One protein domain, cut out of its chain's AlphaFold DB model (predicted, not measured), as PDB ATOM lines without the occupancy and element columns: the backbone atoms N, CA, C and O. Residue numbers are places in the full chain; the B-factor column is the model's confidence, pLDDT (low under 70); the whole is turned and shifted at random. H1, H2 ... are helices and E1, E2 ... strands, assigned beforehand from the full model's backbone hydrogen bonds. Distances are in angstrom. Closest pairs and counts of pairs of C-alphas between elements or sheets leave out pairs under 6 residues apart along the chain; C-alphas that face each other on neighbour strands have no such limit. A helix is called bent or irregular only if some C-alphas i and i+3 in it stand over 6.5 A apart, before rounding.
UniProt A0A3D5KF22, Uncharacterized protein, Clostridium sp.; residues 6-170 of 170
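Overview. This is residues 6 to 170 of the 170 residues of an uncharacterized protein of Clostridium sp. (UniProt A0A3D5KF22). The model is a long rod of two lobes: in one, a three-stranded sheet, E1 E2 E3, has the helical hairpin H4 and H5 over one face, and in the other H2 and H6 pack on each other, with H3 and the short strand pair E4 and E5 next to them. H4, the longest helix, runs along the first lobe with its first residues near the second, while H6 leads from the end of H5 into the second lobe; short H1 lies at the far end of the first. The printed part has 165 residues with six named helices and five named strands, in the order H1 E1 E2 E3 H2 E4 H3 H4 H5 H6 E5, and the class is mostly helix. The larger sheet has the order E1, E2, E3 and is antiparallel; E4 and E5 are parallel. The whole is loose, with a radius of gyration of the C-alphas of 21.9 A and spans of 71 by 32 by 23 A.

Along the chain. In the larger sheet, E1 holds residues 18 to 21, 9.7 A, starting with C-alpha 18 at (228.945, 228.802, 218.981); E2 holds residues 25 to 30, 16.2 A, and E3 residues 33 to 39, 17.7 A. H4, residues 81 to 108, measures 41.4 A, and H5, residues 118 to 134, 25.5 A. H6, residues 139 to 159, measures 30.9 A from C-alpha 139 at (217.193, 222.519, 249.506) and is irregular: C-alphas 155 and 158 are 7.2 A apart. H2, residues 46 to 62, measures 24.5 A, and H3, residues 73 to 79, 10.0 A. E4 is residues 66 to 68, 6.7 A, and E5 residues 167 to 169, 6.4 A, ending with C-alpha 169 at (221.814, 238.053, 260.859). H1 is residues 6 to 9, 5.2 A.

Arrangement. E1, E2 and E3 form a meander, each strand the antiparallel neighbour of the one before; N 20 and O 27 are 2.9 A apart between E1 and E2, and N 28 and O 36 2.9 A between E2 and E3. H4 and H5 on one face of this sheet make two layers, a sheet and helices over it. H4 has a height over the sheet of 8.4 A and runs slantwise to the strands, at 34 degrees to E1 on the local plane. H4 and H5, a helical hairpin, touch at a shallow tilt of 24 degrees, opposite ways; their closest C-alphas, Tyr 91 and Phe 130, are 5.9 A apart. H6 is the hub, touching three helices. With its residues 139 to 143 alone it touches H4, about perpendicular at 75 degrees, the closest C-alphas being Tyr 84 and Ile 140, 5.3 A. H5 and H6 touch only at the corner, with the C-alphas of Phe 134 and Ser 141 closest, 5.3 A. H2 and H6 touch, the same way at a tilt of 36 degrees, only just steep, with the C-alphas of Ile 56 and His 154 closest, 5.7 A. H2 and H3 only just touch, with 3 pairs of C-alphas within 8 A; the closest are Ile 50 and Lys 74, 7.0 A. E4 and E5 close a strand-helix-strand unit, two parallel neighbour strands with H3 H4 H5 H6 between; N 68 and O 168 are 2.8 A apart. H1 is close to H4 but not clearly touching, with the C-alphas of Leu 9 and Arg 108 7.8 A apart. Every O i to N i+4 pair is within hydrogen-bond range in H2 and H3, against 22 of 24 in H4, 11 of 13 in H5 and 15 of 17 in H6; H1 is too short for such a pair.

Size, cuts and confidence. The two C-alphas farthest apart, Glu 7 and Asp 163, are 72.7 A apart. The printed part has no cut, and no link is long. The mean pLDDT of the printed part is 94.1, and residues 162 to 164 are under 70.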
ATOM      1  N   GLN A   6     214.857 213.486 208.665       90.44
ATOM      2  CA  GLN A   6     215.583 213.692 207.413       90.44
ATOM      3  C   GLN A   6     215.204 215.011 206.721       90.44
ATOM      4  O   GLN A   6     216.078 215.719 206.224       90.44
ATOM      5  N   GLU A   7     213.916 215.369 206.692       92.25
ATOM      6  CA  GLU A   7     213.473 216.654 206.135       92.25
ATOM      7  C   GLU A   7     214.009 217.844 206.940       92.25
ATOM      8  O   GLU A   7     214.242 218.906 206.366       92.25
ATOM      9  N   TYR A   8     214.178 217.691 208.256       93.50
ATOM     10  CA  TYR A   8     214.768 218.717 209.113       93.50
ATOM     11  C   TYR A   8     216.270 218.882 208.853       93.50
ATOM     12  O   TYR A   8     216.720 220.000 208.610       93.50
ATOM     13  N   LEU A   9     217.027 217.781 208.841       94.31
ATOM     14  CA  LEU A   9     218.484 217.797 208.650       94.31
ATOM     15  C   LEU A   9     218.919 218.249 207.247       94.31
ATOM     16  O   LEU A   9     220.072 218.611 207.053       94.31
ATOM     17  N   ASN A  10     218.010 218.249 206.270       95.06
ATOM     18  CA  ASN A  10     218.275 218.766 204.925       95.06
ATOM     19  C   ASN A  10     218.119 220.296 204.809       95.06
ATOM     20  O   ASN A  10     218.343 220.853 203.733       95.06
ATOM     21  N   ARG A  11     217.666 220.987 205.862       95.56
ATOM     22  CA  ARG A  11     217.509 222.450 205.849       95.56
ATOM     23  C   ARG A  11     218.866 223.139 205.982       95.56
ATOM     24  O   ARG A  11     219.876 222.511 206.265       95.56
ATOM     25  N   GLN A  12     218.889 224.454 205.795       97.06
ATOM     26  CA  GLN A  12     220.087 225.248 206.052       97.06
ATOM     27  C   GLN A  12     220.402 225.277 207.556       97.06
ATOM     28  O   GLN A  12     219.487 225.347 208.384       97.06
ATOM     29  N   LEU A  13     221.691 225.238 207.900       97.31
ATOM     30  CA  LEU A  13     222.172 225.499 209.255       97.31
ATOM     31  C   LEU A  13     221.887 226.949 209.666       97.31
ATOM     32  O   LEU A  13     221.837 227.852 208.835       97.31
ATOM     33  N   ILE A  14     221.694 227.172 210.961       96.75
ATOM     34  CA  ILE A  14     221.684 228.514 211.534       96.75
ATOM     35  C   ILE A  14     223.131 229.000 211.594       96.75
ATOM     36  O   ILE A  14     223.997 228.330 212.156       96.75
ATOM     37  N   ASP A  15     223.378 230.177 211.029       96.06
ATOM     38  CA  ASP A  15     224.716 230.753 210.983       96.06
ATOM     39  C   ASP A  15     225.166 231.269 212.359       96.06
ATOM     40  O   ASP A  15     224.370 231.771 213.164       96.06
ATOM     41  N   GLY A  16     226.475 231.163 212.608       96.56
ATOM     42  CA  GLY A  16     227.131 231.743 213.781       96.56
ATOM     43  C   GLY A  16     226.767 231.090 215.113       96.56
ATOM     44  O   GLY A  16     226.765 231.777 216.130       96.56
ATOM     45  N   VAL A  17     226.404 229.803 215.118       97.94
ATOM     46  CA  VAL A  17     226.187 229.061 216.367       97.94
ATOM     47  C   VAL A  17     227.529 228.655 216.967       97.94
ATOM     48  O   VAL A  17     228.271 227.867 216.380       97.94
ATOM     49  N   ASP A  18     227.794 229.154 218.168       98.12
ATOM     50  CA  ASP A  18     228.945 228.802 218.981       98.12
ATOM     51  C   ASP A  18     228.602 227.644 219.922       98.12
ATOM     52  O   ASP A  18     227.547 227.611 220.563       98.12
ATOM     53  N   TYR A  19     229.527 226.686 220.016       98.25
ATOM     54  CA  TYR A  19     229.394 225.490 220.845       98.25
ATOM     55  C   TYR A  19     230.537 225.413 221.847       98.25
ATOM     56  O   TYR A  19     231.661 225.036 221.508       98.25
ATOM     57  N   ASP A  20     230.220 225.694 223.100       98.12
ATOM     58  CA  ASP A  20     231.144 225.612 224.217       98.12
ATOM     59  C   ASP A  20     230.640 224.558 225.205       98.12
ATOM     60  O   ASP A  20     229.747 224.785 226.025       98.12
ATOM     61  N   ILE A  21     231.177 223.351 225.052       98.19
ATOM     62  CA  ILE A  21     230.783 222.161 225.799       98.19
ATOM     63  C   ILE A  21     232.030 221.648 226.507       98.19
ATOM     64  O   ILE A  21     233.018 221.280 225.875       98.19
ATOM     65  N   THR A  22     231.983 221.662 227.831       97.38
ATOM     66  CA  THR A  22     233.066 221.234 228.717       97.38
ATOM     67  C   THR A  22     232.492 220.369 229.832       97.38
ATOM     68  O   THR A  22     231.275 220.221 229.969       97.38
ATOM     69  N   GLU A  23     233.365 219.820 230.673       95.75
ATOM     70  CA  GLU A  23     232.931 219.057 231.842       95.75
ATOM     71  C   GLU A  23     232.144 219.911 232.847       95.75
ATOM     72  O   GLU A  23     231.285 219.364 233.533       95.75
ATOM     73  N   ASP A  24     232.360 221.231 232.887       96.31
ATOM     74  CA  ASP A  24     231.788 222.136 233.897       96.31
ATOM     75  C   ASP A  24     230.783 223.157 233.348       96.31
ATOM     76  O   ASP A  24     230.091 223.834 234.116       96.31
ATOM     77  N   ARG A  25     230.681 223.300 232.026       97.50
ATOM     78  CA  ARG A  25     229.815 224.290 231.374       97.50
ATOM     79  C   ARG A  25     229.315 223.790 230.027       97.50
ATOM     80  O   ARG A  25     230.072 223.196 229.266       97.50
ATOM     81  N   ILE A  26     228.053 224.093 229.731       98.50
ATOM     82  CA  ILE A  26     227.438 223.878 228.422       98.50
ATOM     83  C   ILE A  26     226.793 225.191 227.990       98.50
ATOM     84  O   ILE A  26     225.858 225.667 228.640       98.50
ATOM     85  N   ARG A  27     227.285 225.757 226.890       98.44
ATOM     86  CA  ARG A  27     226.757 226.958 226.256       98.44
ATOM     87  C   ARG A  27     226.636 226.734 224.750       98.44
ATOM     88  O   ARG A  27     227.618 226.414 224.086       98.44
ATOM     89  N   ILE A  28     225.416 226.866 224.236       98.38
ATOM     90  CA  ILE A  28     225.115 226.827 222.803       98.38
ATOM     91  C   ILE A  28     224.256 228.039 222.492       98.38
ATOM     92  O   ILE A  28     223.122 228.149 222.978       98.38
ATOM     93  N   GLU A  29     224.798 228.948 221.698       98.12
ATOM     94  CA  GLU A  29     224.151 230.212 221.372       98.12
ATOM     95  C   GLU A  29     224.661 230.791 220.058       98.12
ATOM     96  O   GLU A  29     225.675 230.363 219.523       98.12
ATOM     97  N   ASN A  30     223.942 231.777 219.546       96.88
ATOM     98  CA  ASN A  30     224.450 232.732 218.579       96.88
ATOM     99  C   ASN A  30     224.097 234.147 219.058       96.88
ATOM    100  O   ASN A  30     223.526 234.335 220.134       96.88
ATOM    101  N   VAL A  31     224.370 235.149 218.226       96.25
ATOM    102  CA  VAL A  31     224.097 236.563 218.543       96.25
ATOM    103  C   VAL A  31     222.626 236.876 218.866       96.25
ATOM    104  O   VAL A  31     222.352 237.887 219.504       96.25
ATOM    105  N   ASN A  32     221.681 236.029 218.441       94.62
ATOM    106  CA  ASN A  32     220.242 236.266 218.569       94.62
ATOM    107  C   ASN A  32     219.542 235.305 219.542       94.62
ATOM    108  O   ASN A  32     218.379 235.522 219.884       94.62
ATOM    109  N   THR A  33     220.160 234.186 219.922       95.50
ATOM    110  CA  THR A  33     219.477 233.105 220.642       95.50
ATOM    111  C   THR A  33     220.453 232.287 221.473       95.50
ATOM    112  O   THR A  33     221.456 231.800 220.963       95.50
ATOM    113  N   THR A  34     220.097 232.047 222.735       97.00
ATOM    114  CA  THR A  34     220.759 231.071 223.605       97.00
ATOM    115  C   THR A  34     219.849 229.860 223.768       97.00
ATOM    116  O   THR A  34     218.809 229.940 224.420       97.00
ATOM    117  N   TRP A  35     220.244 228.722 223.199       97.06
ATOM    118  CA  TRP A  35     219.507 227.469 223.374       97.06
ATOM    119  C   TRP A  35     219.794 226.862 224.743       97.06
ATOM    120  O   TRP A  35     218.883 226.475 225.468       97.06
ATOM    121  N   ILE A  36     221.054 226.850 225.166       97.81
ATOM    122  CA  ILE A  36     221.423 226.407 226.510       97.81
ATOM    123  C   ILE A  36     222.595 227.226 227.030       97.81
ATOM    124  O   ILE A  36     223.521 227.541 226.292       97.81
ATOM    125  N   SER A  37     222.539 227.570 228.311       97.38
ATOM    126  CA  SER A  37     223.648 228.155 229.055       97.38
ATOM    127  C   SER A  37     223.523 227.700 230.500       97.38
ATOM    128  O   SER A  37     222.768 228.283 231.278       97.38
ATOM    129  N   ILE A  38     224.219 226.620 230.841       97.31
ATOM    130  CA  ILE A  38     224.219 226.046 232.187       97.31
ATOM    131  C   ILE A  38     225.646 225.781 232.660       97.31
ATOM    132  O   ILE A  38     226.540 225.460 231.873       97.31
ATOM    133  N   LYS A  39     225.843 225.890 233.973       96.31
ATOM    134  CA  LYS A  39     227.083 225.534 234.665       96.31
ATOM    135  C   LYS A  39     226.816 224.334 235.565       96.31
ATOM    136  O   LYS A  39     225.735 224.231 236.144       96.31
ATOM    137  N   ARG A  40     227.801 223.450 235.698       95.38
ATOM    138  CA  ARG A  40     227.765 222.353 236.660       95.38
ATOM    139  C   ARG A  40     227.586 222.913 238.082       95.38
ATOM    140  O   ARG A  40     228.238 223.904 238.422       95.38
ATOM    141  N   PRO A  41     226.729 222.300 238.921       92.50
ATOM    142  CA  PRO A  41     226.601 222.695 240.317       92.50
ATOM    143  C   PRO A  41     227.930 222.524 241.059       92.50
ATOM    144  O   PRO A  41     228.561 221.470 240.982       92.50
ATOM    145  N   GLU A  42     228.335 223.533 241.825       92.81
ATOM    146  CA  GLU A  42     229.499 223.428 242.709       92.81
ATOM    147  C   GLU A  42     229.116 222.719 244.013       92.81
ATOM    148  O   GLU A  42     228.085 223.029 244.626       92.81
ATOM    149  N   LYS A  43     229.947 221.761 244.447       95.50
ATOM    150  CA  LYS A  43     229.737 221.075 245.725       95.50
ATOM    151  C   LYS A  43     230.093 222.012 246.873       95.50
ATOM    152  O   LYS A  43     231.156 222.627 246.887       95.50
ATOM    153  N   ILE A  44     229.206 222.092 247.851       96.25
ATOM    154  CA  ILE A  44     229.436 222.801 249.100       96.25
ATOM    155  C   ILE A  44     230.230 221.870 250.015       96.25
ATOM    156  O   ILE A  44     229.895 220.697 250.172       96.25
ATOM    157  N   ASP A  45     231.277 222.410 250.625       96.38
ATOM    158  CA  ASP A  45     232.020 221.764 251.702       96.38
ATOM    159  C   ASP A  45     231.366 222.149 253.038       96.38
ATOM    160  O   ASP A  45     231.368 223.322 253.437       96.38
ATOM    161  N   LYS A  46     230.766 221.165 253.716       96.00
ATOM    162  CA  LYS A  46     230.025 221.368 254.965       96.00
ATOM    163  C   LYS A  46     230.918 221.935 256.056       96.00
ATOM    164  O   LYS A  46     230.541 222.887 256.744       96.00
ATOM    165  N   GLU A  47     232.079 221.325 256.240       95.88
ATOM    166  CA  GLU A  47     233.033 221.639 257.289       95.88
ATOM    167  C   GLU A  47     233.561 223.060 257.103       95.88
ATOM    168  O   GLU A  47     233.578 223.837 258.063       95.88
ATOM    169  N   SER A  48     233.894 223.423 255.864       96.44
ATOM    170  CA  SER A  48     234.310 224.769 255.473       96.44
ATOM    171  C   SER A  48     233.242 225.818 255.802       96.44
ATOM    172  O   SER A  48     233.530 226.804 256.489       96.44
ATOM    173  N   VAL A  49     231.979 225.592 255.424       96.31
ATOM    174  CA  VAL A  49     230.889 226.545 255.705       96.31
ATOM    175  C   VAL A  49     230.603 226.661 257.208       96.31
ATOM    176  O   VAL A  49     230.419 227.766 257.727       96.31
ATOM    177  N   ILE A  50     230.619 225.547 257.946       96.06
ATOM    178  CA  ILE A  50     230.456 225.558 259.409       96.06
ATOM    179  C   ILE A  50     231.622 226.290 260.085       96.06
ATOM    180  O   ILE A  50     231.407 227.021 261.059       96.06
ATOM    181  N   LEU A  51     232.849 226.112 259.595       96.69
ATOM    182  CA  LEU A  51     234.026 226.801 260.112       96.69
ATOM    183  C   LEU A  51     233.936 228.312 259.868       96.69
ATOM    184  O   LEU A  51     234.145 229.083 260.806       96.69
ATOM    185  N   MET A  52     233.538 228.739 258.666       96.62
ATOM    186  CA  MET A  52     233.291 230.153 258.357       96.62
ATOM    187  C   MET A  52     232.232 230.749 259.289       96.62
ATOM    188  O   MET A  52     232.461 231.798 259.888       96.62
ATOM    189  N   HIS A  53     231.115 230.048 259.506       96.31
ATOM    190  CA  HIS A  53     230.091 230.478 260.461       96.31
ATOM    191  C   HIS A  53     230.661 230.643 261.881       96.31
ATOM    192  O   HIS A  53     230.370 231.627 262.562       96.31
ATOM    193  N   LYS A  54     231.472 229.694 262.368       95.62
ATOM    194  CA  LYS A  54     232.114 229.804 263.692       95.62
ATOM    195  C   LYS A  54     233.058 231.009 263.767       95.62
ATOM    196  O   LYS A  54     233.043 231.727 264.767       95.62
ATOM    197  N   ASN A  55     233.841 231.251 262.716       95.88
ATOM    198  CA  ASN A  55     234.754 232.391 262.631       95.88
ATOM    199  C   ASN A  55     234.011 233.730 262.642       95.88
ATOM    200  O   ASN A  55     234.447 234.644 263.343       95.88
ATOM    201  N   ILE A  56     232.872 233.825 261.947       95.38
ATOM    202  CA  ILE A  56     231.989 234.997 261.993       95.38
ATOM    203  C   ILE A  56     231.557 235.267 263.435       95.38
ATOM    204  O   ILE A  56     231.768 236.364 263.944       95.38
ATOM    205  N   CYS A  57     231.021 234.256 264.131       94.38
ATOM    206  CA  CYS A  57     230.571 234.420 265.514       94.38
ATOM    207  C   CYS A  57     231.701 234.855 266.457       94.38
ATOM    208  O   CYS A  57     231.500 235.727 267.300       94.38
ATOM    209  N   ARG A  58     232.892 234.257 266.316       94.94
ATOM    210  CA  ARG A  58     234.064 234.611 267.127       94.94
ATOM    211  C   ARG A  58     234.498 236.056 266.882       94.94
ATOM    212  O   ARG A  58     234.725 236.788 267.837       94.94
ATOM    213  N   THR A  59     234.585 236.462 265.620       93.50
ATOM    214  CA  THR A  59     235.029 237.812 265.244       93.50
ATOM    215  C   THR A  59     234.018 238.866 265.680       93.50
ATOM    216  O   THR A  59     234.406 239.866 266.271       93.50
ATOM    217  N   ALA A  60     232.723 238.610 265.479       91.81
ATOM    218  CA  ALA A  60     231.658 239.492 265.945       91.81
ATOM    219  C   ALA A  60     231.715 239.690 267.465       91.81
ATOM    220  O   ALA A  60     231.684 240.823 267.932       91.81
ATOM    221  N   LYS A  61     231.890 238.603 268.234       91.25
ATOM    222  CA  LYS A  61     232.034 238.673 269.693       91.25
ATOM    223  C   LYS A  61     233.240 239.517 270.114       91.25
ATOM    224  O   LYS A  61     233.108 240.325 271.025       91.25
ATOM    225  N   ASN A  62     234.390 239.332 269.466       91.56
ATOM    226  CA  ASN A  62     235.604 240.088 269.786       91.56
ATOM    227  C   ASN A  62     235.452 241.589 269.502       91.56
ATOM    228  O   ASN A  62     236.039 242.390 270.213       91.56
ATOM    229  N   LYS A  63     234.645 241.951 268.500       90.50
ATOM    230  CA  LYS A  63     234.361 243.337 268.108       90.50
ATOM    231  C   LYS A  63     233.123 243.947 268.780       90.50
ATOM    232  O   LYS A  63     232.681 245.007 268.365       90.50
ATOM    233  N   GLY A  64     232.483 243.250 269.723       89.12
ATOM    234  CA  GLY A  64     231.239 243.726 270.346       89.12
ATOM    235  C   GLY A  64     230.013 243.787 269.415       89.12
ATOM    236  O   GLY A  64     228.982 244.333 269.797       89.12
ATOM    237  N   ILE A  65     230.078 243.199 268.215       90.88
ATOM    238  CA  ILE A  65     228.998 243.231 267.216       90.88
ATOM    239  C   ILE A  65     227.862 242.289 267.634       90.88
ATOM    240  O   ILE A  65     228.080 241.115 267.962       90.88
ATOM    241  N   LYS A  66     226.616 242.767 267.555       91.50
ATOM    242  CA  LYS A  66     225.429 241.971 267.891       91.50
ATOM    243  C   LYS A  66     225.165 240.897 266.833       91.50
ATOM    244  O   LYS A  66     225.186 241.158 265.633       91.50
ATOM    245  N   ILE A  67     224.821 239.690 267.280       92.06
ATOM    246  CA  ILE A  67     224.414 238.581 266.406       92.06
ATOM    247  C   ILE A  67     222.940 238.256 266.649       92.06
ATOM    248  O   ILE A  67     222.521 238.019 267.782       92.06
ATOM    249  N   SER A  68     222.151 238.209 265.580       93.44
ATOM    250  CA  SER A  68     220.767 237.736 265.571       93.44
ATOM    251  C   SER A  68     220.690 236.393 264.853       93.44
ATOM    252  O   SER A  68     221.016 236.316 263.679       93.44
ATOM    253  N   TYR A  69     220.204 235.351 265.529       93.38
ATOM    254  CA  TYR A  69     220.074 233.993 264.973       93.38
ATOM    255  C   TYR A  69     218.710 233.726 264.312       93.38
ATOM    256  O   TYR A  69     218.199 232.602 264.337       93.38
ATOM    257  N   LYS A  70     218.053 234.772 263.797       93.94
ATOM    258  CA  LYS A  70     216.686 234.673 263.264       93.94
ATOM    259  C   LYS A  70     216.603 233.790 262.012       93.94
ATOM    260  O   LYS A  70     215.565 233.170 261.795       93.94
ATOM    261  N   ASN A  71     217.672 233.722 261.215       92.06
ATOM    262  CA  ASN A  71     217.692 232.970 259.962       92.06
ATOM    263  C   ASN A  71     218.080 231.500 260.171       92.06
ATOM    264  O   ASN A  71     217.776 230.664 259.323       92.06
ATOM    265  N   LYS A  72     218.696 231.170 261.314       94.81
ATOM    266  CA  LYS A  72     218.999 229.795 261.740       94.81
ATOM    267  C   LYS A  72     219.866 229.029 260.723       94.81
ATOM    268  O   LYS A  72     219.703 227.817 260.574       94.81
ATOM    269  N   TYR A  73     220.817 229.693 260.067       94.88
ATOM    270  CA  TYR A  73     221.656 229.134 259.001       94.88
ATOM    271  C   TYR A  73     222.356 227.840 259.405       94.88
ATOM    272  O   TYR A  73     222.209 226.826 258.726       94.88
ATOM    273  N   LYS A  74     223.054 227.823 260.548       94.38
ATOM    274  CA  LYS A  74     223.722 226.605 261.038       94.38
ATOM    275  C   LYS A  74     222.746 225.440 261.227       94.38
ATOM    276  O   LYS A  74     223.089 224.301 260.911       94.38
ATOM    277  N   LYS A  75     221.547 225.721 261.753       95.69
ATOM    278  CA  LYS A  75     220.507 224.708 261.968       95.69
ATOM    279  C   LYS A  75     220.043 224.146 260.625       95.69
ATOM    280  O   LYS A  75     220.100 222.937 260.441       95.69
ATOM    281  N   PHE A  76     219.705 225.019 259.673       96.62
ATOM    282  CA  PHE A  76     219.288 224.617 258.331       96.62
ATOM    283  C   PHE A  76     220.344 223.747 257.633       96.62
ATOM    284  O   PHE A  76     220.007 222.662 257.168       96.62
ATOM    285  N   ILE A  77     221.616 224.173 257.625       96.56
ATOM    286  CA  ILE A  77     222.722 223.411 257.017       96.56
ATOM    287  C   ILE A  77     222.831 222.018 257.639       96.56
ATOM    288  O   ILE A  77     222.996 221.031 256.931       96.56
ATOM    289  N   THR A  78     222.754 221.932 258.969       95.62
ATOM    290  CA  THR A  78     222.951 220.663 259.680       95.62
ATOM    291  C   THR A  78     221.795 219.696 259.434       95.62
ATOM    292  O   THR A  78     222.043 218.525 259.167       95.62
ATOM    293  N   GLU A  79     220.555 220.186 259.499       97.56
ATOM    294  CA  GLU A  79     219.342 219.367 259.381       97.56
ATOM    295  C   GLU A  79     219.046 218.931 257.942       97.56
ATOM    296  O   GLU A  79     218.490 217.859 257.741       97.56
ATOM    297  N   ASN A  80     219.438 219.727 256.942       97.69
ATOM    298  CA  ASN A  80     219.109 219.473 255.534       97.69
ATOM    299  C   ASN A  80     220.316 218.982 254.716       97.69
ATOM    300  O   ASN A  80     220.263 218.967 253.489       97.69
ATOM    301  N   TRP A  81     221.421 218.597 255.371       97.62
ATOM    302  CA  TRP A  81     222.652 218.208 254.673       97.62
ATOM    303  C   TRP A  81     222.462 216.991 253.766       97.62
ATOM    304  O   TRP A  81     222.868 217.021 252.612       97.62
ATOM    305  N   GLN A  82     221.806 215.945 254.270       97.81
ATOM    306  CA  GLN A  82     221.575 214.732 253.488       97.81
ATOM    307  C   GLN A  82     220.718 215.023 252.248       97.81
ATOM    308  O   GLN A  82     221.080 214.634 251.144       97.81
ATOM    309  N   GLN A  83     219.624 215.774 252.413       97.69
ATOM    310  CA  GLN A  83     218.777 216.168 251.289       97.69
ATOM    311  C   GLN A  83     219.547 217.026 250.271       97.69
ATOM    312  O   GLN A  83     219.362 216.871 249.067       97.69
ATOM    313  N   TYR A  84     220.435 217.913 250.734       97.94
ATOM    314  CA  TYR A  84     221.327 218.658 249.849       97.94
ATOM    315  C   TYR A  84     222.220 217.728 249.014       97.94
ATOM    316  O   TYR A  84     222.343 217.948 247.812       97.94
ATOM    317  N   GLU A  85     222.824 216.700 249.617       97.88
ATOM    318  CA  GLU A  85     223.675 215.745 248.893       97.88
ATOM    319  C   GLU A  85     222.884 214.958 247.843       97.88
ATOM    320  O   GLU A  85     223.330 214.832 246.703       97.88
ATOM    321  N   GLU A  86     221.680 214.505 248.193       97.75
ATOM    322  CA  GLU A  86     220.781 213.804 247.272       97.75
ATOM    323  C   GLU A  86     220.378 214.689 246.079       97.75
ATOM    324  O   GLU A  86     220.457 214.256 244.923       97.75
ATOM    325  N   GLU A  87     219.992 215.944 246.334       97.25
ATOM    326  CA  GLU A  87     219.659 216.913 245.286       97.25
ATOM    327  C   GLU A  87     220.891 217.253 244.427       97.25
ATOM    328  O   GLU A  87     220.807 217.269 243.198       97.25
ATOM    329  N   PHE A  88     222.059 217.467 245.039       97.69
ATOM    330  CA  PHE A  88     223.312 217.736 244.330       97.69
ATOM    331  C   PHE A  88     223.691 216.597 243.376       97.69
ATOM    332  O   PHE A  88     223.996 216.840 242.204       97.69
ATOM    333  N   ASP A  89     223.627 215.352 243.845       97.75
ATOM    334  CA  ASP A  89     223.905 214.175 243.023       97.75
ATOM    335  C   ASP A  89     222.879 214.015 241.899       97.75
ATOM    336  O   ASP A  89     223.234 213.660 240.770       97.75
ATOM    337  N   HIS A  90     221.604 214.297 242.177       97.12
ATOM    338  CA  HIS A  90     220.545 214.287 241.175       97.12
ATOM    339  C   HIS A  90     220.825 215.285 240.041       97.12
ATOM    340  O   HIS A  90     220.851 214.891 238.869       97.12
ATOM    341  N   TYR A  91     221.110 216.548 240.365       97.19
ATOM    342  CA  TYR A  91     221.376 217.577 239.355       97.19
ATOM    343  C   TYR A  91     222.702 217.358 238.619       97.19
ATOM    344  O   TYR A  91     222.769 217.594 237.412       97.19
ATOM    345  N   ASN A  92     223.725 216.799 239.272       97.25
ATOM    346  CA  ASN A  92     224.942 216.366 238.579       97.25
ATOM    347  C   ASN A  92     224.688 215.238 237.581       97.25
ATOM    348  O   ASN A  92     225.230 215.257 236.473       97.25
ATOM    349  N   LYS A  93     223.839 214.265 237.930       97.44
ATOM    350  CA  LYS A  93     223.427 213.208 236.997       97.44
ATOM    351  C   LYS A  93     222.669 213.787 235.806       97.44
ATOM    352  O   LYS A  93     222.869 213.311 234.692       97.44
ATOM    353  N   ILE A  94     221.821 214.797 236.011       97.88
ATOM    354  CA  ILE A  94     221.144 215.489 234.905       97.88
ATOM    355  C   ILE A  94     222.162 216.217 234.028       97.88
ATOM    356  O   ILE A  94     222.150 216.008 232.819       97.88
ATOM    357  N   PHE A  95     223.085 216.985 234.609       98.06
ATOM    358  CA  PHE A  95     224.133 217.673 233.850       98.06
ATOM    359  C   PHE A  95     224.937 216.693 232.980       98.06
ATOM    360  O   PHE A  95     225.091 216.902 231.778       98.06
ATOM    361  N   ASN A  96     225.343 215.554 233.549       97.56
ATOM    362  CA  ASN A  96     226.053 214.498 232.823       97.56
ATOM    363  C   ASN A  96     225.230 213.884 231.677       97.56
ATOM    364  O   ASN A  96     225.807 213.424 230.696       97.56
ATOM    365  N   LYS A  97     223.893 213.883 231.766       98.00
ATOM    366  CA  LYS A  97     223.009 213.465 230.664       98.00
ATOM    367  C   LYS A  97     222.891 214.527 229.570       98.00
ATOM    368  O   LYS A  97     222.611 214.164 228.430       98.00
ATOM    369  N   ILE A  98     223.085 215.808 229.890       98.19
ATOM    370  CA  ILE A  98     223.009 216.906 228.917       98.19
ATOM    371  C   ILE A  98     224.249 216.924 228.020       98.19
ATOM    372  O   ILE A  98     224.092 217.096 226.817       98.19
ATOM    373  N   ILE A  99     225.451 216.672 228.557       98.06
ATOM    374  CA  ILE A  99     226.715 216.661 227.787       98.06
ATOM    375  C   ILE A  99     226.614 215.852 226.476       98.06
ATOM    376  O   ILE A  99     226.808 216.434 225.409       98.06
ATOM    377  N   PRO A 100     226.256 214.550 226.480       98.00
ATOM    378  CA  PRO A 100     226.194 213.772 225.241       98.00
ATOM    379  C   PRO A 100     225.094 214.247 224.281       98.00
ATOM    380  O   PRO A 100     225.202 214.029 223.077       98.00
ATOM    381  N   VAL A 101     224.033 214.887 224.784       98.31
ATOM    382  CA  VAL A 101     222.980 215.487 223.947       98.31
ATOM    383  C   VAL A 101     223.502 216.762 223.282       98.31
ATOM    384  O   VAL A 101     223.310 216.943 222.082       98.31
ATOM    385  N   ALA A 102     224.222 217.605 224.023       98.31
ATOM    386  CA  ALA A 102     224.866 218.806 223.505       98.31
ATOM    387  C   ALA A 102     225.913 218.468 222.426       98.31
ATOM    388  O   ALA A 102     225.922 219.092 221.368       98.31
ATOM    389  N   GLU A 103     226.724 217.426 222.636       98.31
ATOM    390  CA  GLU A 103     227.693 216.957 221.634       98.31
ATOM    391  C   GLU A 103     227.015 216.444 220.353       98.31
ATOM    392  O   GLU A 103     227.490 216.689 219.242       98.31
ATOM    393  N   GLN A 104     225.853 215.790 220.468       97.81
ATOM    394  CA  GLN A 104     225.058 215.409 219.293       97.81
ATOM    395  C   GLN A 104     224.522 216.630 218.540       97.81
ATOM    396  O   GLN A 104     224.546 216.643 217.308       97.81
ATOM    397  N   ILE A 105     224.066 217.663 219.256       97.81
ATOM    398  CA  ILE A 105     223.631 218.935 218.661       97.81
ATOM    399  C   ILE A 105     224.793 219.608 217.931       97.81
ATOM    400  O   ILE A 105     224.621 220.013 216.786       97.81
ATOM    401  N   LYS A 106     225.982 219.655 218.538       97.88
ATOM    402  CA  LYS A 106     227.193 220.188 217.907       97.88
ATOM    403  C   LYS A 106     227.553 219.436 216.626       97.88
ATOM    404  O   LYS A 106     227.817 220.060 215.607       97.88
ATOM    405  N   LYS A 107     227.528 218.100 216.655       97.19
ATOM    406  CA  LYS A 107     227.913 217.264 215.506       97.19
ATOM    407  C   LYS A 107     227.025 217.480 214.278       97.19
ATOM    408  O   LYS A 107     227.529 217.459 213.160       97.19
ATOM    409  N   ARG A 108     225.714 217.618 214.474       95.38
ATOM    410  CA  ARG A 108     224.745 217.762 213.371       95.38
ATOM    411  C   ARG A 108     224.412 219.214 213.031       95.38
ATOM    412  O   ARG A 108     223.793 219.452 212.003       95.38
ATOM    413  N   GLY A 109     224.794 220.151 213.896       96.69
ATOM    414  CA  GLY A 109     224.405 221.550 213.810       96.69
ATOM    415  C   GLY A 109     222.930 221.794 214.149       96.69
ATOM    416  O   GLY A 109     222.136 220.869 214.334       96.69
ATOM    417  N   ILE A 110     222.560 223.068 214.269       97.25
ATOM    418  CA  ILE A 110     221.163 223.487 214.442       97.25
ATOM    419  C   ILE A 110     220.680 224.028 213.104       97.25
ATOM    420  O   ILE A 110     221.311 224.923 212.549       97.25
ATOM    421  N   HIS A 111     219.568 223.506 212.591       97.12
ATOM    422  CA  HIS A 111     218.999 223.936 211.317       97.12
ATOM    423  C   HIS A 111     217.811 224.880 211.512       97.12
ATOM    424  O   HIS A 111     217.177 224.926 212.571       97.12
ATOM    425  N   ILE A 112     217.475 225.626 210.460       94.62
ATOM    426  CA  ILE A 112     216.307 226.509 210.442       94.62
ATOM    427  C   ILE A 112     215.025 225.709 210.738       94.62
ATOM    428  O   ILE A 112     214.791 224.613 210.221       94.62
ATOM    429  N   GLY A 113     214.157 226.273 211.580       92.75
ATOM    430  CA  GLY A 113     212.959 225.582 212.061       92.75
ATOM    431  C   GLY A 113     213.281 224.503 213.096       92.75
ATOM    432  O   GLY A 113     212.679 223.433 213.079       92.75
ATOM    433  N   CYS A 114     214.211 224.805 214.008       91.44
ATOM    434  CA  CYS A 114     214.680 223.934 215.088       91.44
ATOM    435  C   CYS A 114     213.592 223.472 216.080       91.44
ATOM    436  O   CYS A 114     213.871 222.683 216.970       91.44
ATOM    437  N   VAL A 115     212.341 223.918 215.934       90.19
ATOM    438  CA  VAL A 115     211.189 223.343 216.649       90.19
ATOM    439  C   VAL A 115     210.939 221.877 216.263       90.19
ATOM    440  O   VAL A 115     210.485 221.086 217.090       90.19
ATOM    441  N   ASP A 116     211.280 221.492 215.028       92.44
ATOM    442  CA  ASP A 116     211.170 220.109 214.541       92.44
ATOM    443  C   ASP A 116     212.315 219.209 215.044       92.44
ATOM    444  O   ASP A 116     212.327 218.009 214.779       92.44
ATOM    445  N   ASP A 117     213.278 219.773 215.770       94.25
ATOM    446  CA  ASP A 117     214.499 219.096 216.170       94.25
ATOM    447  C   ASP A 117     214.310 218.250 217.440       94.25
ATOM    448  O   ASP A 117     214.222 218.759 218.559       94.25
ATOM    449  N   ASP A 118     214.313 216.929 217.285       93.88
ATOM    450  CA  ASP A 118     214.109 215.996 218.395       93.88
ATOM    451  C   ASP A 118     215.189 216.021 219.477       93.88
ATOM    452  O   ASP A 118     214.882 215.928 220.668       93.88
ATOM    453  N   ILE A 119     216.456 216.172 219.098       96.62
ATOM    454  CA  ILE A 119     217.550 216.176 220.076       96.62
ATOM    455  C   ILE A 119     217.596 217.526 220.798       96.62
ATOM    456  O   ILE A 119     217.873 217.559 221.998       96.62
ATOM    457  N   LEU A 120     217.262 218.627 220.115       95.94
ATOM    458  CA  LEU A 120     217.127 219.935 220.756       95.94
ATOM    459  C   LEU A 120     215.948 219.944 221.738       95.94
ATOM    460  O   LEU A 120     216.103 220.376 222.876       95.94
ATOM    461  N   ASN A 121     214.805 219.368 221.357       95.19
ATOM    462  CA  ASN A 121     213.660 219.199 222.255       95.19
ATOM    463  C   ASN A 121     214.013 218.327 223.476       95.19
ATOM    464  O   ASN A 121     213.657 218.653 224.609       95.19
ATOM    465  N   LYS A 122     214.780 217.246 223.277       96.81
ATOM    466  CA  LYS A 122     215.309 216.424 224.376       96.81
ATOM    467  C   LYS A 122     216.226 217.227 225.304       96.81
ATOM    468  O   LYS A 122     216.149 217.057 226.522       96.81
ATOM    469  N   MET A 123     217.082 218.089 224.753       97.25
ATOM    470  CA  MET A 123     217.925 218.988 225.542       97.25
ATOM    471  C   MET A 123     217.080 219.960 226.366       97.25
ATOM    472  O   MET A 123     217.354 220.113 227.552       97.25
ATOM    473  N   GLU A 124     216.037 220.562 225.789       96.38
ATOM    474  CA  GLU A 124     215.149 221.479 226.515       96.38
ATOM    475  C   GLU A 124     214.443 220.798 227.694       96.38
ATOM    476  O   GLU A 124     214.352 221.384 228.773       96.38
ATOM    477  N   ILE A 125     214.024 219.536 227.553       97.31
ATOM    478  CA  ILE A 125     213.446 218.764 228.668       97.31
ATOM    479  C   ILE A 125     214.474 218.577 229.792       97.31
ATOM    480  O   ILE A 125     214.170 218.835 230.958       97.31
ATOM    481  N   LEU A 126     215.699 218.157 229.462       97.81
ATOM    482  CA  LEU A 126     216.756 217.955 230.459       97.81
ATOM    483  C   LEU A 126     217.187 219.266 231.124       97.81
ATOM    484  O   LEU A 126     217.409 219.297 232.330       97.81
ATOM    485  N   LYS A 127     217.286 220.350 230.351       97.25
ATOM    486  CA  LYS A 127     217.577 221.703 230.835       97.25
ATOM    487  C   LYS A 127     216.477 222.203 231.766       97.25
ATOM    488  O   LYS A 127     216.785 222.760 232.813       97.25
ATOM    489  N   SER A 128     215.211 221.989 231.411       96.25
ATOM    490  CA  SER A 128     214.071 222.330 232.265       96.25
ATOM    491  C   SER A 128     214.138 221.583 233.597       96.25
ATOM    492  O   SER A 128     214.005 222.203 234.650       96.25
ATOM    493  N   GLU A 129     214.446 220.282 233.567       96.50
ATOM    494  CA  GLU A 129     214.659 219.498 234.785       96.50
ATOM    495  C   GLU A 129     215.836 220.032 235.608       96.50
ATOM    496  O   GLU A 129     215.698 220.243 236.808       96.50
ATOM    497  N   PHE A 130     216.972 220.314 234.965       97.19
ATOM    498  CA  PHE A 130     218.153 220.870 235.622       97.19
ATOM    499  C   PHE A 130     217.846 222.207 236.308       97.19
ATOM    500  O   PHE A 130     218.204 222.405 237.465       97.19
ATOM    501  N   ASN A 131     217.119 223.100 235.632       95.31
ATOM    502  CA  ASN A 131     216.797 224.433 236.136       95.31
ATOM    503  C   ASN A 131     215.917 224.427 237.393       95.31
ATOM    504  O   ASN A 131     215.898 225.424 238.117       95.31
ATOM    505  N   LYS A 132     215.246 223.310 237.705       94.38
ATOM    506  CA  LYS A 132     214.518 223.154 238.972       94.38
ATOM    507  C   LYS A 132     215.428 223.307 240.190       94.38
ATOM    508  O   LYS A 132     214.938 223.708 241.243       94.38
ATOM    509  N   MET A 133     216.743 223.092 240.053       93.19
ATOM    510  CA  MET A 133     217.705 223.328 241.136       93.19
ATOM    511  C   MET A 133     217.721 224.776 241.625       93.19
ATOM    512  O   MET A 133     218.108 225.030 242.758       93.19
ATOM    513  N   PHE A 134     217.316 225.728 240.782       90.38
ATOM    514  CA  PHE A 134     217.292 227.152 241.112       90.38
ATOM    515  C   PHE A 134     215.931 227.609 241.639       90.38
ATOM    516  O   PHE A 134     215.728 228.795 241.897       90.38
ATOM    517  N   TYR A 135     214.969 226.697 241.800       91.06
ATOM    518  CA  TYR A 135     213.694 227.045 242.409       91.06
ATOM    519  C   TYR A 135     213.922 227.286 243.900       91.06
ATOM    520  O   TYR A 135     214.390 226.400 244.617       91.06
ATOM    521  N   GLY A 136     213.568 228.485 244.373       80.38
ATOM    522  CA  GLY A 136     213.889 228.964 245.726       80.38
ATOM    523  C   GLY A 136     213.266 228.164 246.878       80.38
ATOM    524  O   GLY A 136     213.517 228.450 248.047       80.38
ATOM    525  N   ASN A 137     212.440 227.161 246.582       86.38
ATOM    526  CA  ASN A 137     211.905 226.230 247.568       86.38
ATOM    527  C   ASN A 137     212.769 224.970 247.764       86.38
ATOM    528  O   ASN A 137     212.617 224.340 248.815       86.38
ATOM    529  N   THR A 138     213.671 224.642 246.833       93.00
ATOM    530  CA  THR A 138     214.561 223.470 246.910       93.00
ATOM    531  C   THR A 138     215.644 223.631 247.973       93.00
ATOM    532  O   THR A 138     216.012 224.749 248.358       93.00
ATOM    533  N   THR A 139     216.153 222.508 248.477       95.69
ATOM    534  CA  THR A 139     217.193 222.519 249.506       95.69
ATOM    535  C   THR A 139     218.529 222.964 248.925       95.69
ATOM    536  O   THR A 139     219.226 223.746 249.569       95.69
ATOM    537  N   ILE A 140     218.863 222.560 247.698       95.88
ATOM    538  CA  ILE A 140     220.086 222.965 247.002       95.88
ATOM    539  C   ILE A 140     220.157 224.478 246.776       95.88
ATOM    540  O   ILE A 140     221.173 225.077 247.131       95.88
ATOM    541  N   SER A 141     219.078 225.112 246.298       94.88
ATOM    542  CA  SER A 141     219.020 226.570 246.117       94.88
ATOM    543  C   SER A 141     219.213 227.294 247.450       94.88
ATOM    544  O   SER A 141     220.082 228.155 247.577       94.88
ATOM    545  N   LYS A 142     218.487 226.879 248.496       95.50
ATOM    546  CA  LYS A 142     218.626 227.476 249.833       95.50
ATOM    547  C   LYS A 142     220.020 227.273 250.423       95.50
ATOM    548  O   LYS A 142     220.543 228.177 251.073       95.50
ATOM    549  N   MET A 143     220.631 226.105 250.220       96.44
ATOM    550  CA  MET A 143     221.978 225.813 250.710       96.44
ATOM    551  C   MET A 143     223.024 226.694 250.015       96.44
ATOM    552  O   MET A 143     223.932 227.204 250.679       96.44
ATOM    553  N   GLN A 144     222.875 226.922 248.704       94.50
ATOM    554  CA  GLN A 144     223.710 227.847 247.935       94.50
ATOM    555  C   GLN A 144     223.561 229.287 248.440       94.50
ATOM    556  O   GLN A 144     224.570 229.919 248.750       94.50
ATOM    557  N   ASP A 145     222.329 229.762 248.634       94.56
ATOM    558  CA  ASP A 145     222.047 231.109 249.150       94.56
ATOM    559  C   ASP A 145     222.637 231.339 250.545       94.56
ATOM    560  O   ASP A 145     223.263 232.366 250.816       94.56
ATOM    561  N   ILE A 146     222.445 230.382 251.458       95.56
ATOM    562  CA  ILE A 146     222.989 230.457 252.820       95.56
ATOM    563  C   ILE A 146     224.519 230.467 252.776       95.56
ATOM    564  O   ILE A 146     225.154 231.273 253.457       95.56
ATOM    565  N   THR A 147     225.115 229.597 251.961       95.88
ATOM    566  CA  THR A 147     226.571 229.509 251.816       95.88
ATOM    567  C   THR A 147     227.155 230.793 251.241       95.88
ATOM    568  O   THR A 147     228.175 231.267 251.737       95.88
ATOM    569  N   PHE A 148     226.502 231.385 250.241       95.06
ATOM    570  CA  PHE A 148     226.889 232.675 249.678       95.06
ATOM    571  C   PHE A 148     226.884 233.770 250.753       95.06
ATOM    572  O   PHE A 148     227.912 234.404 250.979       95.06
ATOM    573  N   LYS A 149     225.794 233.895 251.520       95.50
ATOM    574  CA  LYS A 149     225.685 234.879 252.613       95.50
ATOM    575  C   LYS A 149     226.737 234.677 253.704       95.50
ATOM    576  O   LYS A 149     227.304 235.646 254.202       95.50
ATOM    577  N   ILE A 150     227.031 233.427 254.074       96.25
ATOM    578  CA  ILE A 150     228.109 233.120 255.028       96.25
ATOM    579  C   ILE A 150     229.467 233.551 254.460       96.25
ATOM    580  O   ILE A 150     230.244 234.169 255.183       96.25
ATOM    581  N   LYS A 151     229.762 233.272 253.185       95.75
ATOM    582  CA  LYS A 151     231.025 233.676 252.541       95.75
ATOM    583  C   LYS A 151     231.175 235.199 252.463       95.75
ATOM    584  O   LYS A 151     232.253 235.713 252.774       95.75
ATOM    585  N   GLU A 152     230.113 235.916 252.103       94.44
ATOM    586  CA  GLU A 152     230.101 237.385 252.078       94.44
ATOM    587  C   GLU A 152     230.368 237.966 253.468       94.44
ATOM    588  O   GLU A 152     231.281 238.775 253.642       94.44
ATOM    589  N   LEU A 153     229.640 237.494 254.486       93.88
ATOM    590  CA  LEU A 153     229.837 237.932 255.867       93.88
ATOM    591  C   LEU A 153     231.242 237.601 256.373       93.88
ATOM    592  O   LEU A 153     231.876 238.442 257.002       93.88
ATOM    593  N   HIS A 154     231.754 236.404 256.087       94.12
ATOM    594  CA  HIS A 154     233.099 235.999 256.493       94.12
ATOM    595  C   HIS A 154     234.183 236.885 255.866       94.12
ATOM    596  O   HIS A 154     235.172 237.198 256.526       94.12
ATOM    597  N   SER A 155     233.992 237.321 254.619       92.25
ATOM    598  CA  SER A 155     234.938 238.201 253.921       92.25
ATOM    599  C   SER A 155     234.842 239.652 254.404       92.25
ATOM    600  O   SER A 155     235.853 240.343 254.495       92.25
ATOM    601  N   GLY A 156     233.635 240.114 254.749       90.38
ATOM    602  CA  GLY A 156     233.376 241.499 255.149       90.38
ATOM    603  C   GLY A 156     233.539 241.793 256.642       90.38
ATOM    604  O   GLY A 156     233.731 242.949 257.007       90.38
ATOM    605  N   ILE A 157     233.494 240.785 257.523       88.44
ATOM    606  CA  ILE A 157     233.411 241.014 258.976       88.44
ATOM    607  C   ILE A 157     234.603 241.783 259.566       88.44
ATOM    608  O   ILE A 157     234.476 242.501 260.564       88.44
ATOM    609  N   ASN A 158     235.769 241.693 258.929       85.44
ATOM    610  CA  ASN A 158     236.953 242.434 259.353       85.44
ATOM    611  C   ASN A 158     236.847 243.941 259.085       85.44
ATOM    612  O   ASN A 158     237.482 244.702 259.809       85.44
ATOM    613  N   ASN A 159     235.980 244.369 258.167       85.75
ATOM    614  CA  ASN A 159     235.785 245.777 257.816       85.75
ATOM    615  C   ASN A 159     234.773 246.501 258.721       85.75
ATOM    616  O   ASN A 159     234.602 247.708 258.596       85.75
ATOM    617  N   PHE A 160     234.085 245.794 259.625       81.69
ATOM    618  CA  PHE A 160     233.216 246.445 260.609       81.69
ATOM    619  C   PHE A 160     234.042 247.104 261.724       81.69
ATOM    620  O   PHE A 160     234.929 246.458 262.292       81.69
ATOM    621  N   ASN A 161     233.725 248.360 262.045       75.19
ATOM    622  CA  ASN A 161     234.345 249.127 263.131       75.19
ATOM    623  C   ASN A 161     233.779 248.716 264.502       75.19
ATOM    624  O   ASN A 161     232.614 248.318 264.591       75.19
ATOM    625  N   GLU A 162     234.592 248.856 265.556       63.50
ATOM    626  CA  GLU A 162     234.319 248.350 266.916       63.50
ATOM    627  C   GLU A 162     233.135 249.017 267.652       63.50
ATOM    628  O   GLU A 162     232.673 248.463 268.639       63.50
ATOM    629  N   ASP A 163     232.541 250.093 267.127       57.28
ATOM    630  CA  ASP A 163     231.433 250.828 267.780       57.28
ATOM    631  C   ASP A 163     230.184 250.993 266.901       57.28
ATOM    632  O   ASP A 163     229.338 251.863 267.105       57.28
ATOM    633  N   SER A 164     230.070 250.182 265.856       59.94
ATOM    634  CA  SER A 164     228.931 250.266 264.950       59.94
ATOM    635  C   SER A 164     227.715 249.529 265.541       59.94
ATOM    636  O   SER A 164     227.846 248.390 265.986       59.94
ATOM    637  N   GLU A 165     226.513 250.135 265.522       71.88
ATOM    638  CA  GLU A 165     225.222 249.495 265.887       71.88
ATOM    639  C   GLU A 165     224.817 248.381 264.888       71.88
ATOM    640  O   GLU A 165     223.658 248.205 264.503       71.88
ATOM    641  N   ILE A 166     225.787 247.613 264.402       80.94
ATOM    642  CA  ILE A 166     225.606 246.592 263.387       80.94
ATOM    643  C   ILE A 166     225.096 245.321 264.056       80.94
ATOM    644  O   ILE A 166     225.636 244.824 265.046       80.94
ATOM    645  N   THR A 167     224.036 244.769 263.473       85.56
ATOM    646  CA  THR A 167     223.542 243.434 263.801       85.56
ATOM    647  C   THR A 167     223.784 242.508 262.619       85.56
ATOM    648  O   THR A 167     223.255 242.729 261.531       85.56
ATOM    649  N   ILE A 168     224.540 241.436 262.840       87.94
ATOM    650  CA  ILE A 168     224.711 240.359 261.861       87.94
ATOM    651  C   ILE A 168     223.543 239.383 262.002       87.94
ATOM    652  O   ILE A 168     223.225 238.947 263.109       87.94
ATOM    653  N   TYR A 169     222.916 239.015 260.885       89.56
ATOM    654  CA  TYR A 169     221.814 238.053 260.859       89.56
ATOM    655  C   TYR A 169     222.291 236.687 260.364       89.56
ATOM    656  O   TYR A 169     222.618 236.528 259.187       89.56
ATOM    657  N   LEU A 170     222.288 235.707 261.267       87.69
ATOM    658  CA  LEU A 170     222.642 234.305 261.042       87.69
ATOM    659  C   LEU A 170     221.447 233.371 261.255       87.69
ATOM    660  O   LEU A 170     220.414 233.774 261.838       87.69
TER     661      LEU A 170